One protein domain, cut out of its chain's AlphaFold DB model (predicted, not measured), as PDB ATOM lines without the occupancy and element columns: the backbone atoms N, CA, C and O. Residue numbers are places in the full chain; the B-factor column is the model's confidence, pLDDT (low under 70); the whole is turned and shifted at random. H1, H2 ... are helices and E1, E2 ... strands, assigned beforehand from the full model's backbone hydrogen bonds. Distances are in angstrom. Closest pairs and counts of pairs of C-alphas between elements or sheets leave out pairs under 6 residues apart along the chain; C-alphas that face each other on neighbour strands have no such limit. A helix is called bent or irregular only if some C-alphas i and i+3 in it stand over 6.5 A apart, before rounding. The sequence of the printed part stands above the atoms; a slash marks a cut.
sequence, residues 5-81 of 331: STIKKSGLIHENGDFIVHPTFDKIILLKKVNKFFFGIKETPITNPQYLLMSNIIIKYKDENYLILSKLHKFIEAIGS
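This is residues 5 to 81 of the 331 residues of an uncharacterized protein of viral metagenome (UniProt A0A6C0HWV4). A small, strongly twisted antiparallel sheet of four strands, curled like part of a barrel, has helices H3 and H4 over one face, with H2 on the same face but beside the strands, over none of them. Short H1 lies off the sheet, joined to E1 by residues 10 to 18. The 77 printed residues have four named helices and four named strands, along the chain H1 E1 E2 H2 H3 E3 E4 H4; the sheet order is E1 - E2 - E4 - E3, the class mixed. The whole is compact, with a radius of gyration of the C-alphas of 11.7 A and spans of 30 by 27 by 20 A.

Inner strands E2, residues 26 to 30, and E4, residues 64 to 68, are antiparallel, with N 29 and O 67 within hydrogen-bond range at 2.9 A. Edge strand E1, residues 19 to 22, forms a hairpin with E2, N 20 and O 28 at 2.8 A. Edge strand E3, residues 58 to 61, forms a hairpin with E4, N 59 and O 66 at 2.8 A. H4, residues 69 to 79, is on the sheet at a height of 8.3 A, slantwise to E4 at 50 degrees on the local plane; the closest C-alphas of H4 and E2 are those of Leu 69 and Ile 28, 5.5 A. H4 is irregular: C-alphas 70 and 73 are 7.7 A apart. On the same face are H2, residues 31 to 39, closest to E4 at C-alphas 31 and 66, 4.8 A, and H3, residues 49 to 54, closest to E3 at C-alphas 52 and 58, 5.6 A. E2, H2, H3 and E3 form a split strand-helix-strand unit, two same-way strands with E4 between them, its crossover right-handed. H1, residues 5 to 9, is apart from H2. Every O i to N i+4 pair is within hydrogen-bond range in H1, H2 and H3, and 5 of 7 in H4.

H1 begins at C-alpha 5, (-22.883, -15.815, -38.044). From first to last C-alpha E2 measures 13.4 A, E4 12.7 A, H2 11.7 A and H4 15.6 A, ending at C-alpha 79, (-5.763, -7.475, -26.703).

The printed part has no cut and no long link. The C-alphas farthest apart, those of Pro 23 and Ser 81, are 33.2 A apart. Mean pLDDT of the printed part is 80.0; residues 5 to 6, 8 to 11, 14 to 18 and 42 to 47 are under 70.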
ATOM      1  N   SER A   5     -21.968 -16.796 -37.452       63.06
ATOM      2  CA  SER A   5     -22.883 -15.815 -38.044       63.06
ATOM      3  C   SER A   5     -22.603 -14.377 -37.605       63.06
ATOM      4  O   SER A   5     -22.764 -13.469 -38.409       63.06
ATOM      5  N   THR A   6     -22.160 -14.150 -36.365       66.31
ATOM      6  CA  THR A   6     -21.762 -12.818 -35.879       66.31
ATOM      7  C   THR A   6     -20.481 -12.353 -36.567       66.31
ATOM      8  O   THR A   6     -20.411 -11.207 -36.984       66.31
ATOM      9  N   ILE A   7     -19.507 -13.249 -36.749       71.38
ATOM     10  CA  ILE A   7     -18.239 -12.957 -37.442       71.38
ATOM     11  C   ILE A   7     -18.480 -12.673 -38.932       71.38
ATOM     12  O   ILE A   7     -17.876 -11.781 -39.516       71.38
ATOM     13  N   LYS A   8     -19.412 -13.400 -39.549       68.06
ATOM     14  CA  LYS A   8     -19.836 -13.161 -40.931       68.06
ATOM     15  C   LYS A   8     -20.550 -11.819 -41.079       68.06
ATOM     16  O   LYS A   8     -20.203 -11.024 -41.942       68.06
ATOM     17  N   LYS A   9     -21.506 -11.532 -40.189       64.50
ATOM     18  CA  LYS A   9     -22.173 -10.222 -40.128       64.50
ATOM     19  C   LYS A   9     -21.205  -9.089 -39.815       64.50
ATOM     20  O   LYS A   9     -21.533  -7.956 -40.130       64.50
ATOM     21  N   SER A  10     -20.053  -9.384 -39.209       65.50
ATOM     22  CA  SER A  10     -19.046  -8.378 -38.906       65.50
ATOM     23  C   SER A  10     -18.140  -8.024 -40.086       65.50
ATOM     24  O   SER A  10     -17.207  -7.257 -39.894       65.50
ATOM     25  N   GLY A  11     -18.318  -8.628 -41.266       65.44
ATOM     26  CA  GLY A  11     -17.458  -8.373 -42.427       65.44
ATOM     27  C   GLY A  11     -16.003  -8.832 -42.267       65.44
ATOM     28  O   GLY A  11     -15.204  -8.632 -43.173       65.44
ATOM     29  N   LEU A  12     -15.643  -9.484 -41.149       74.38
ATOM     30  CA  LEU A  12     -14.294 -10.030 -40.940       74.38
ATOM     31  C   LEU A  12     -14.017 -11.210 -41.890       74.38
ATOM     32  O   LEU A  12     -12.864 -11.508 -42.196       74.38
ATOM     33  N   ILE A  13     -15.079 -11.891 -42.330       71.56
ATOM     34  CA  ILE A  13     -15.047 -12.987 -43.300       71.56
ATOM     35  C   ILE A  13     -16.124 -12.767 -44.366       71.56
ATOM     36  O   ILE A  13     -17.293 -12.574 -44.024       71.56
ATOM     37  N   HIS A  14     -15.755 -12.849 -45.646       60.97
ATOM     38  CA  HIS A  14     -16.714 -12.890 -46.752       60.97
ATOM     39  C   HIS A  14     -17.142 -14.327 -47.097       60.97
ATOM     40  O   HIS A  14     -16.481 -15.307 -46.740       60.97
ATOM     41  N   GLU A  15     -18.267 -14.451 -47.810       48.19
ATOM     42  CA  GLU A  15     -18.854 -15.734 -48.238       48.19
ATOM     43  C   GLU A  15     -17.934 -16.557 -49.155       48.19
ATOM     44  O   GLU A  15     -18.036 -17.781 -49.167       48.19
ATOM     45  N   ASN A  16     -16.969 -15.911 -49.818       48.16
ATOM     46  CA  ASN A  16     -16.167 -16.501 -50.895       48.16
ATOM     47  C   ASN A  16     -14.722 -16.871 -50.492       48.16
ATOM     48  O   ASN A  16     -13.834 -16.875 -51.338       48.16
ATOM     49  N   GLY A  17     -14.455 -17.198 -49.220       54.62
ATOM     50  CA  GLY A  17     -13.218 -17.923 -48.867       54.62
ATOM     51  C   GLY A  17     -12.088 -17.121 -48.213       54.62
ATOM     52  O   GLY A  17     -10.914 -17.355 -48.489       54.62
ATOM     53  N   ASP A  18     -12.394 -16.236 -47.262       67.12
ATOM     54  CA  ASP A  18     -11.351 -15.604 -46.431       67.12
ATOM     55  C   ASP A  18     -10.730 -16.526 -45.365       67.12
ATOM     56  O   ASP A  18      -9.860 -16.097 -44.602       67.12
ATOM     57  N   PHE A  19     -11.153 -17.788 -45.302       74.44
ATOM     58  CA  PHE A  19     -10.707 -18.767 -44.316       74.44
ATOM     59  C   PHE A  19     -10.353 -20.107 -44.968       74.44
ATOM     60  O   PHE A  19     -10.900 -20.487 -46.000       74.44
ATOM     61  N   ILE A  20      -9.449 -20.844 -44.329       79.19
ATOM     62  CA  ILE A  20      -9.055 -22.204 -44.707       79.19
ATOM     63  C   ILE A  20      -9.745 -23.175 -43.748       79.19
ATOM     64  O   ILE A  20      -9.786 -22.924 -42.543       79.19
ATOM     65  N   VAL A  21     -10.262 -24.294 -44.257       80.31
ATOM     66  CA  VAL A  21     -10.724 -25.407 -43.416       80.31
ATOM     67  C   VAL A  21      -9.524 -26.302 -43.104       80.31
ATOM     68  O   VAL A  21      -9.030 -27.031 -43.960       80.31
ATOM     69  N   HIS A  22      -9.011 -26.200 -41.882       80.50
ATOM     70  CA  HIS A  22      -7.898 -26.990 -41.375       80.50
ATOM     71  C   HIS A  22      -8.406 -28.281 -40.708       80.50
ATOM     72  O   HIS A  22      -9.291 -28.204 -39.855       80.50
ATOM     73  N   PRO A  23      -7.802 -29.456 -40.974       70.81
ATOM     74  CA  PRO A  23      -8.280 -30.744 -40.451       70.81
ATOM     75  C   PRO A  23      -8.436 -30.798 -38.924       70.81
ATOM     76  O   PRO A  23      -9.373 -31.393 -38.408       70.81
ATOM     77  N   THR A  24      -7.512 -30.166 -38.195       77.00
ATOM     78  CA  THR A  24      -7.466 -30.192 -36.720       77.00
ATOM     79  C   THR A  24      -8.181 -29.018 -36.051       77.00
ATOM     80  O   THR A  24      -8.638 -29.137 -34.919       77.00
ATOM     81  N   PHE A  25      -8.235 -27.864 -36.716       77.38
ATOM     82  CA  PHE A  25      -8.617 -26.592 -36.088       77.38
ATOM     83  C   PHE A  25      -9.863 -25.972 -36.726       77.38
ATOM     84  O   PHE A  25     -10.250 -24.866 -36.349       77.38
ATOM     85  N   ASP A  26     -10.493 -26.700 -37.654       81.31
ATOM     86  CA  ASP A  26     -11.631 -26.255 -38.452       81.31
ATOM     87  C   ASP A  26     -11.291 -24.945 -39.186       81.31
ATOM     88  O   ASP A  26     -10.250 -24.861 -39.839       81.31
ATOM     89  N   LYS A  27     -12.119 -23.903 -39.104       85.69
ATOM     90  CA  LYS A  27     -11.909 -22.673 -39.874       85.69
ATOM     91  C   LYS A  27     -10.822 -21.783 -39.264       85.69
ATOM     92  O   LYS A  27     -10.949 -21.307 -38.131       85.69
ATOM     93  N   ILE A  28      -9.797 -21.483 -40.059       87.12
ATOM     94  CA  ILE A  28      -8.685 -20.590 -39.707       87.12
ATOM     95  C   ILE A  28      -8.609 -19.398 -40.675       87.12
ATOM     96  O   ILE A  28      -8.862 -19.553 -41.865       87.12
ATOM     97  N   ILE A  29      -8.235 -18.213 -40.190       88.50
ATOM     98  CA  ILE A  29      -8.077 -16.987 -40.996       88.50
ATOM     99  C   ILE A  29      -6.684 -16.392 -40.810       88.50
ATOM    100  O   ILE A  29      -6.129 -16.436 -39.716       88.50
ATOM    101  N   LEU A  30      -6.111 -15.815 -41.866       88.31
ATOM    102  CA  LEU A  30      -4.796 -15.180 -41.797       88.31
ATOM    103  C   LEU A  30      -4.794 -14.042 -40.762       88.31
ATOM    104  O   LEU A  30      -5.575 -13.095 -40.867       88.31
ATOM    105  N   LEU A  31      -3.876 -14.085 -39.794       87.75
ATOM    106  CA  LEU A  31      -3.819 -13.108 -38.701       87.75
ATOM    107  C   LEU A  31      -3.589 -11.679 -39.215       87.75
ATOM    108  O   LEU A  31      -4.164 -10.733 -38.688       87.75
ATOM    109  N   LYS A  32      -2.817 -11.516 -40.297       86.38
ATOM    110  CA  LYS A  32      -2.615 -10.217 -40.960       86.38
ATOM    111  C   LYS A  32      -3.933  -9.603 -41.454       86.38
ATOM    112  O   LYS A  32      -4.111  -8.392 -41.351       86.38
ATOM    113  N   LYS A  33      -4.879 -10.420 -41.947       85.12
ATOM    114  CA  LYS A  33      -6.222  -9.949 -42.341       85.12
ATOM    115  C   LYS A  33      -7.017  -9.485 -41.121       85.12
ATOM    116  O   LYS A  33      -7.615  -8.416 -41.166       85.12
ATOM    117  N   VAL A  34      -6.957 -10.245 -40.027       88.38
ATOM    118  CA  VAL A  34      -7.611  -9.893 -38.755       88.38
ATOM    119  C   VAL A  34      -7.080  -8.566 -38.207       88.38
ATOM    120  O   VAL A  34      -7.865  -7.690 -37.854       88.38
ATOM    121  N   ASN A  35      -5.757  -8.383 -38.196       86.75
ATOM    122  CA  ASN A  35      -5.137  -7.141 -37.737       86.75
ATOM    123  C   ASN A  35      -5.501  -5.956 -38.636       86.75
ATOM    124  O   ASN A  35      -5.824  -4.881 -38.133       86.75
ATOM    125  N   LYS A  36      -5.507  -6.160 -39.960       84.62
ATOM    126  CA  LYS A  36      -5.915  -5.119 -40.908       84.62
ATOM    127  C   LYS A  36      -7.357  -4.692 -40.651       84.62
ATOM    128  O   LYS A  36      -7.620  -3.497 -40.622       84.62
ATOM    129  N   PHE A  37      -8.255  -5.653 -40.435       87.12
ATOM    130  CA  PHE A  37      -9.660  -5.384 -40.153       87.12
ATOM    131  C   PHE A  37      -9.840  -4.594 -38.853       87.12
ATOM    132  O   PHE A  37     -10.461  -3.539 -38.878       87.12
ATOM    133  N   PHE A  38      -9.288  -5.062 -37.730       88.00
ATOM    134  CA  PHE A  38      -9.541  -4.442 -36.424       88.00
ATOM    135  C   PHE A  38      -8.756  -3.154 -36.165       88.00
ATOM    136  O   PHE A  38      -9.231  -2.313 -35.403       88.00
ATOM    137  N   PHE A  39      -7.569  -3.014 -36.762       86.62
ATOM    138  CA  PHE A  39      -6.579  -2.009 -36.356       86.62
ATOM    139  C   PHE A  39      -6.014  -1.175 -37.507       86.62
ATOM    140  O   PHE A  39      -5.171  -0.304 -37.281       86.62
ATOM    141  N   GLY A  40      -6.428  -1.451 -38.746       81.69
ATOM    142  CA  GLY A  40      -5.965  -0.726 -39.926       81.69
ATOM    143  C   GLY A  40      -4.490  -0.950 -40.270       81.69
ATOM    144  O   GLY A  40      -3.933  -0.144 -41.009       81.69
ATOM    145  N   ILE A  41      -3.849  -2.014 -39.761       80.12
ATOM    146  CA  ILE A  41      -2.428  -2.332 -39.998       80.12
ATOM    147  C   ILE A  41      -2.217  -3.799 -40.405       80.12
ATOM    148  O   ILE A  41      -2.902  -4.694 -39.918       80.12
ATOM    149  N   LYS A  42      -1.261  -4.067 -41.306       67.56
ATOM    150  CA  LYS A  42      -1.040  -5.418 -41.866       67.56
ATOM    151  C   LYS A  42      -0.025  -6.274 -41.099       67.56
ATOM    152  O   LYS A  42      -0.131  -7.495 -41.152       67.56
ATOM    153  N   GLU A  43       0.967  -5.677 -40.439       61.47
ATOM    154  CA  GLU A  43       2.235  -6.388 -40.184       61.47
ATOM    155  C   GLU A  43       2.489  -6.783 -38.727       61.47
ATOM    156  O   GLU A  43       3.088  -7.831 -38.492       61.47
ATOM    157  N   THR A  44       1.981  -6.034 -37.747       59.22
ATOM    158  CA  THR A  44       2.346  -6.265 -36.342       59.22
ATOM    159  C   THR A  44       1.152  -6.778 -35.539       59.22
ATOM    160  O   THR A  44       0.160  -6.059 -35.402       59.22
ATOM    161  N   PRO A  45       1.206  -8.008 -34.990       59.81
ATOM    162  CA  PRO A  45       0.267  -8.436 -33.963       59.81
ATOM    163  C   PRO A  45       0.356  -7.478 -32.777       59.81
ATOM    164  O   PRO A  45       1.442  -7.212 -32.270       59.81
ATOM    165  N   ILE A  46      -0.790  -6.960 -32.340       66.25
ATOM    166  CA  ILE A  46      -0.869  -6.046 -31.189       66.25
ATOM    167  C   ILE A  46      -0.510  -6.763 -29.878       66.25
ATOM    168  O   ILE A  46      -0.117  -6.142 -28.896       66.25
ATOM    169  N   THR A  47      -0.590  -8.091 -29.883       68.50
ATOM    170  CA  THR A  47      -0.320  -8.970 -28.747       68.50
ATOM    171  C   THR A  47       0.906  -9.843 -28.993       68.50
ATOM    172  O   THR A  47       1.286 -10.102 -30.135       68.50
ATOM    173  N   ASN A  48       1.531 -10.325 -27.911       76.88
ATOM    174  CA  ASN A  48       2.700 -11.198 -27.994       76.88
ATOM    175  C   ASN A  48       2.352 -12.491 -28.771       76.88
ATOM    176  O   ASN A  48       1.582 -13.315 -28.261       76.88
ATOM    177  N   PRO A  49       2.937 -12.722 -29.964       77.06
ATOM    178  CA  PRO A  49       2.609 -13.884 -30.788       77.06
ATOM    179  C   PRO A  49       2.909 -15.209 -30.086       77.06
ATOM    180  O   PRO A  49       2.196 -16.187 -30.291       77.06
ATOM    181  N   GLN A  50       3.930 -15.241 -29.223       83.19
ATOM    182  CA  GLN A  50       4.291 -16.442 -28.469       83.19
ATOM    183  C   GLN A  50       3.184 -16.840 -27.494       83.19
ATOM    184  O   GLN A  50       2.827 -18.012 -27.425       83.19
ATOM    185  N   TYR A  51       2.582 -15.872 -26.799       86.56
ATOM    186  CA  TYR A  51       1.455 -16.138 -25.906       86.56
ATOM    187  C   TYR A  51       0.249 -16.692 -26.674       86.56
ATOM    188  O   TYR A  51      -0.357 -17.680 -26.251       86.56
ATOM    189  N   LEU A  52      -0.076 -16.091 -27.823       89.00
ATOM    190  CA  LEU A  52      -1.187 -16.547 -28.657       89.00
ATOM    191  C   LEU A  52      -0.967 -17.973 -29.190       89.00
ATOM    192  O   LEU A  52      -1.925 -18.746 -29.250       89.00
ATOM    193  N   LEU A  53       0.273 -18.316 -29.556       89.12
ATOM    194  CA  LEU A  53       0.664 -19.661 -29.991       89.12
ATOM    195  C   LEU A  53       0.575 -20.666 -28.839       89.12
ATOM    196  O   LEU A  53      -0.087 -21.690 -28.974       89.12
ATOM    197  N   MET A  54       1.174 -20.357 -27.682       88.56
ATOM    198  CA  MET A  54       1.134 -21.224 -26.494       88.56
ATOM    199  C   MET A  54      -0.296 -21.470 -25.997       88.56
ATOM    200  O   MET A  54      -0.604 -22.542 -25.484       88.56
ATOM    201  N   SER A  55      -1.180 -20.488 -26.183       88.56
ATOM    202  CA  SER A  55      -2.587 -20.563 -25.782       88.56
ATOM    203  C   SER A  55      -3.498 -21.204 -26.837       88.56
ATOM    204  O   SER A  55      -4.717 -21.240 -26.642       88.56
ATOM    205  N   ASN A  56      -2.945 -21.694 -27.956       91.38
ATOM    206  CA  ASN A  56      -3.695 -22.233 -29.097       91.38
ATOM    207  C   ASN A  56      -4.810 -21.283 -29.578       91.38
ATOM    208  O   ASN A  56      -5.935 -21.708 -29.854       91.38
ATOM    209  N   ILE A  57      -4.523 -19.980 -29.608       91.75
ATOM    210  CA  ILE A  57      -5.407 -18.954 -30.182       91.75
ATOM    211  C   ILE A  57      -5.074 -18.785 -31.665       91.75
ATOM    212  O   ILE A  57      -5.975 -18.728 -32.505       91.75
ATOM    213  N   ILE A  58      -3.778 -18.758 -31.980       92.00
ATOM    214  CA  ILE A  58      -3.256 -18.763 -33.347       92.00
ATOM    215  C   ILE A  58      -2.423 -20.023 -33.592       92.00
ATOM    216  O   ILE A  58      -1.952 -20.655 -32.648       92.00
ATOM    217  N   ILE A  59      -2.211 -20.353 -34.861       91.00
ATOM    218  CA  ILE A  59      -1.329 -21.433 -35.313       91.00
ATOM    219  C   ILE A  59      -0.392 -20.922 -36.403       91.00
ATOM    220  O   ILE A  59      -0.733 -19.990 -37.132       91.00
ATOM    221  N   LYS A  60       0.764 -21.572 -36.551       89.50
ATOM    222  CA  LYS A  60       1.640 -21.378 -37.707       89.50
ATOM    223  C   LYS A  60       1.329 -22.445 -38.758       89.50
ATOM    224  O   LYS A  60       1.420 -23.634 -38.466       89.50
ATOM    225  N   TYR A  61       0.967 -22.031 -39.967       84.38
ATOM    226  CA  TYR A  61       0.653 -22.918 -41.089       84.38
ATOM    227  C   TYR A  61       1.211 -22.320 -42.381       84.38
ATOM    228  O   TYR A  61       0.970 -21.150 -42.655       84.38
ATOM    229  N   LYS A  62       1.973 -23.097 -43.166       84.12
ATOM    230  CA  LYS A  62       2.649 -22.614 -44.393       84.12
ATOM    231  C   LYS A  62       3.383 -21.275 -44.180       84.12
ATOM    232  O   LYS A  62       3.163 -20.315 -44.906       84.12
ATOM    233  N   ASP A  63       4.180 -21.214 -43.114       84.94
ATOM    234  CA  ASP A  63       4.971 -20.047 -42.693       84.94
ATOM    235  C   ASP A  63       4.221 -18.763 -42.323       84.94
ATOM    236  O   ASP A  63       4.844 -17.767 -41.965       84.94
ATOM    237  N   GLU A  64       2.897 -18.813 -42.260       87.94
ATOM    238  CA  GLU A  64       2.063 -17.688 -41.859       87.94
ATOM    239  C   GLU A  64       1.309 -17.989 -40.559       87.94
ATOM    240  O   GLU A  64       1.045 -19.142 -40.204       87.94
ATOM    241  N   ASN A  65       0.960 -16.928 -39.830       89.50
ATOM    242  CA  ASN A  65       0.170 -17.037 -38.607       89.50
ATOM    243  C   ASN A  65      -1.321 -16.933 -38.934       89.50
ATOM    244  O   ASN A  65      -1.758 -15.969 -39.566       89.50
ATOM    245  N   TYR A  66      -2.108 -17.886 -38.445       90.50
ATOM    246  CA  TYR A  66      -3.554 -17.932 -38.628       90.50
ATOM    247  C   TYR A  66      -4.271 -17.915 -37.284       90.50
ATOM    248  O   TYR A  66      -3.910 -18.658 -36.376       90.50
ATOM    249  N   LEU A  67      -5.318 -17.105 -37.169       91.31
ATOM    250  CA  LEU A  67      -6.266 -17.155 -36.066       91.31
ATOM    251  C   LEU A  67      -7.226 -18.330 -36.266       91.31
ATOM    252  O   LEU A  67      -7.845 -18.462 -37.322       91.31
ATOM    253  N   ILE A  68      -7.406 -19.137 -35.222       91.25
ATOM    254  CA  ILE A  68      -8.483 -20.125 -35.175       91.25
ATOM    255  C   ILE A  68      -9.789 -19.366 -34.916       91.25
ATOM    256  O   ILE A  68      -9.950 -18.769 -33.850       91.25
ATOM    257  N   LEU A  69     -10.745 -19.381 -35.854       87.69
ATOM    258  CA  LEU A  69     -11.945 -18.531 -35.763       87.69
ATOM    259  C   LEU A  69     -12.771 -18.795 -34.496       87.69
ATOM    260  O   LEU A  69     -13.286 -17.861 -33.883       87.69
ATOM    261  N   SER A  70     -12.835 -20.048 -34.034       87.25
ATOM    262  CA  SER A  70     -13.515 -20.408 -32.778       87.25
ATOM    263  C   SER A  70     -12.879 -19.779 -31.524       87.25
ATOM    264  O   SER A  70     -13.504 -19.726 -30.460       87.25
ATOM    265  N   LYS A  71     -11.649 -19.262 -31.632       91.12
ATOM    266  CA  LYS A  71     -10.882 -18.603 -30.565       91.12
ATOM    267  C   LYS A  71     -10.853 -17.080 -30.688       91.12
ATOM    268  O   LYS A  71     -10.158 -16.443 -29.901       91.12
ATOM    269  N   LEU A  72     -11.637 -16.485 -31.592       89.75
ATOM    270  CA  LEU A  72     -11.687 -15.029 -31.769       89.75
ATOM    271  C   LEU A  72     -11.949 -14.278 -30.451       89.75
ATOM    272  O   LEU A  72     -11.283 -13.290 -30.179       89.75
ATOM    273  N   HIS A  73     -12.846 -14.772 -29.592       88.00
ATOM    274  CA  HIS A  73     -13.090 -14.145 -28.283       88.00
ATOM    275  C   HIS A  73     -11.824 -14.070 -27.417       88.00
ATOM    276  O   HIS A  73     -11.536 -13.015 -26.869       88.00
ATOM    277  N   LYS A  74     -11.025 -15.144 -27.369       89.81
ATOM    278  CA  LYS A  74      -9.765 -15.173 -26.613       89.81
ATOM    279  C   LYS A  74      -8.722 -14.236 -27.201       89.81
ATOM    280  O   LYS A  74      -7.914 -13.678 -26.472       89.81
ATOM    281  N   PHE A  75      -8.718 -14.089 -28.525       90.44
ATOM    282  CA  PHE A  75      -7.858 -13.124 -29.198       90.44
ATOM    283  C   PHE A  75      -8.208 -11.691 -28.779       90.44
ATOM    284  O   PHE A  75      -7.316 -10.949 -28.386       90.44
ATOM    285  N   ILE A  76      -9.497 -11.338 -28.790       89.06
ATOM    286  CA  ILE A  76      -9.992 -10.029 -28.337       89.06
ATOM    287  C   ILE A  76      -9.681  -9.803 -26.847       89.06
ATOM    288  O   ILE A  76      -9.148  -8.758 -26.485       89.06
ATOM    289  N   GLU A  77      -9.922 -10.798 -25.989       87.94
ATOM    290  CA  GLU A  77      -9.571 -10.743 -24.559       87.94
ATOM    291  C   GLU A  77      -8.070 -10.514 -24.336       87.94
ATOM    292  O   GLU A  77      -7.688  -9.751 -23.453       87.94
ATOM    293  N   ALA A  78      -7.214 -11.142 -25.150       87.69
ATOM    294  CA  ALA A  78      -5.767 -10.976 -25.064       87.69
ATOM    295  C   ALA A  78      -5.290  -9.573 -25.474       87.69
ATOM    296  O   ALA A  78      -4.209  -9.163 -25.056       87.69
ATOM    297  N   ILE A  79      -6.057  -8.858 -26.305       87.19
ATOM    298  CA  ILE A  79      -5.763  -7.475 -26.703       87.19
ATOM    299  C   ILE A  79      -6.137  -6.506 -25.576       87.19
ATOM    300  O   ILE A  79      -5.341  -5.635 -25.234       87.19
ATOM    301  N   GLY A  80      -7.318  -6.673 -24.975       83.00
ATOM    302  CA  GLY A  80      -7.797  -5.809 -23.892       83.00
ATOM    303  C   GLY A  80      -8.226  -4.408 -24.355       83.00
ATOM    304  O   GLY A  80      -8.648  -4.215 -25.496       83.00
ATOM    305  N   SER A  81      -8.174  -3.419 -23.452       78.75
ATOM    306  CA  SER A  81      -8.515  -2.026 -23.785       78.75
ATOM    307  C   SER A  81      -7.387  -1.355 -24.571       78.75
ATOM    308  O   SER A  81      -6.210  -1.470 -24.228       78.75
TER     309      SER A  81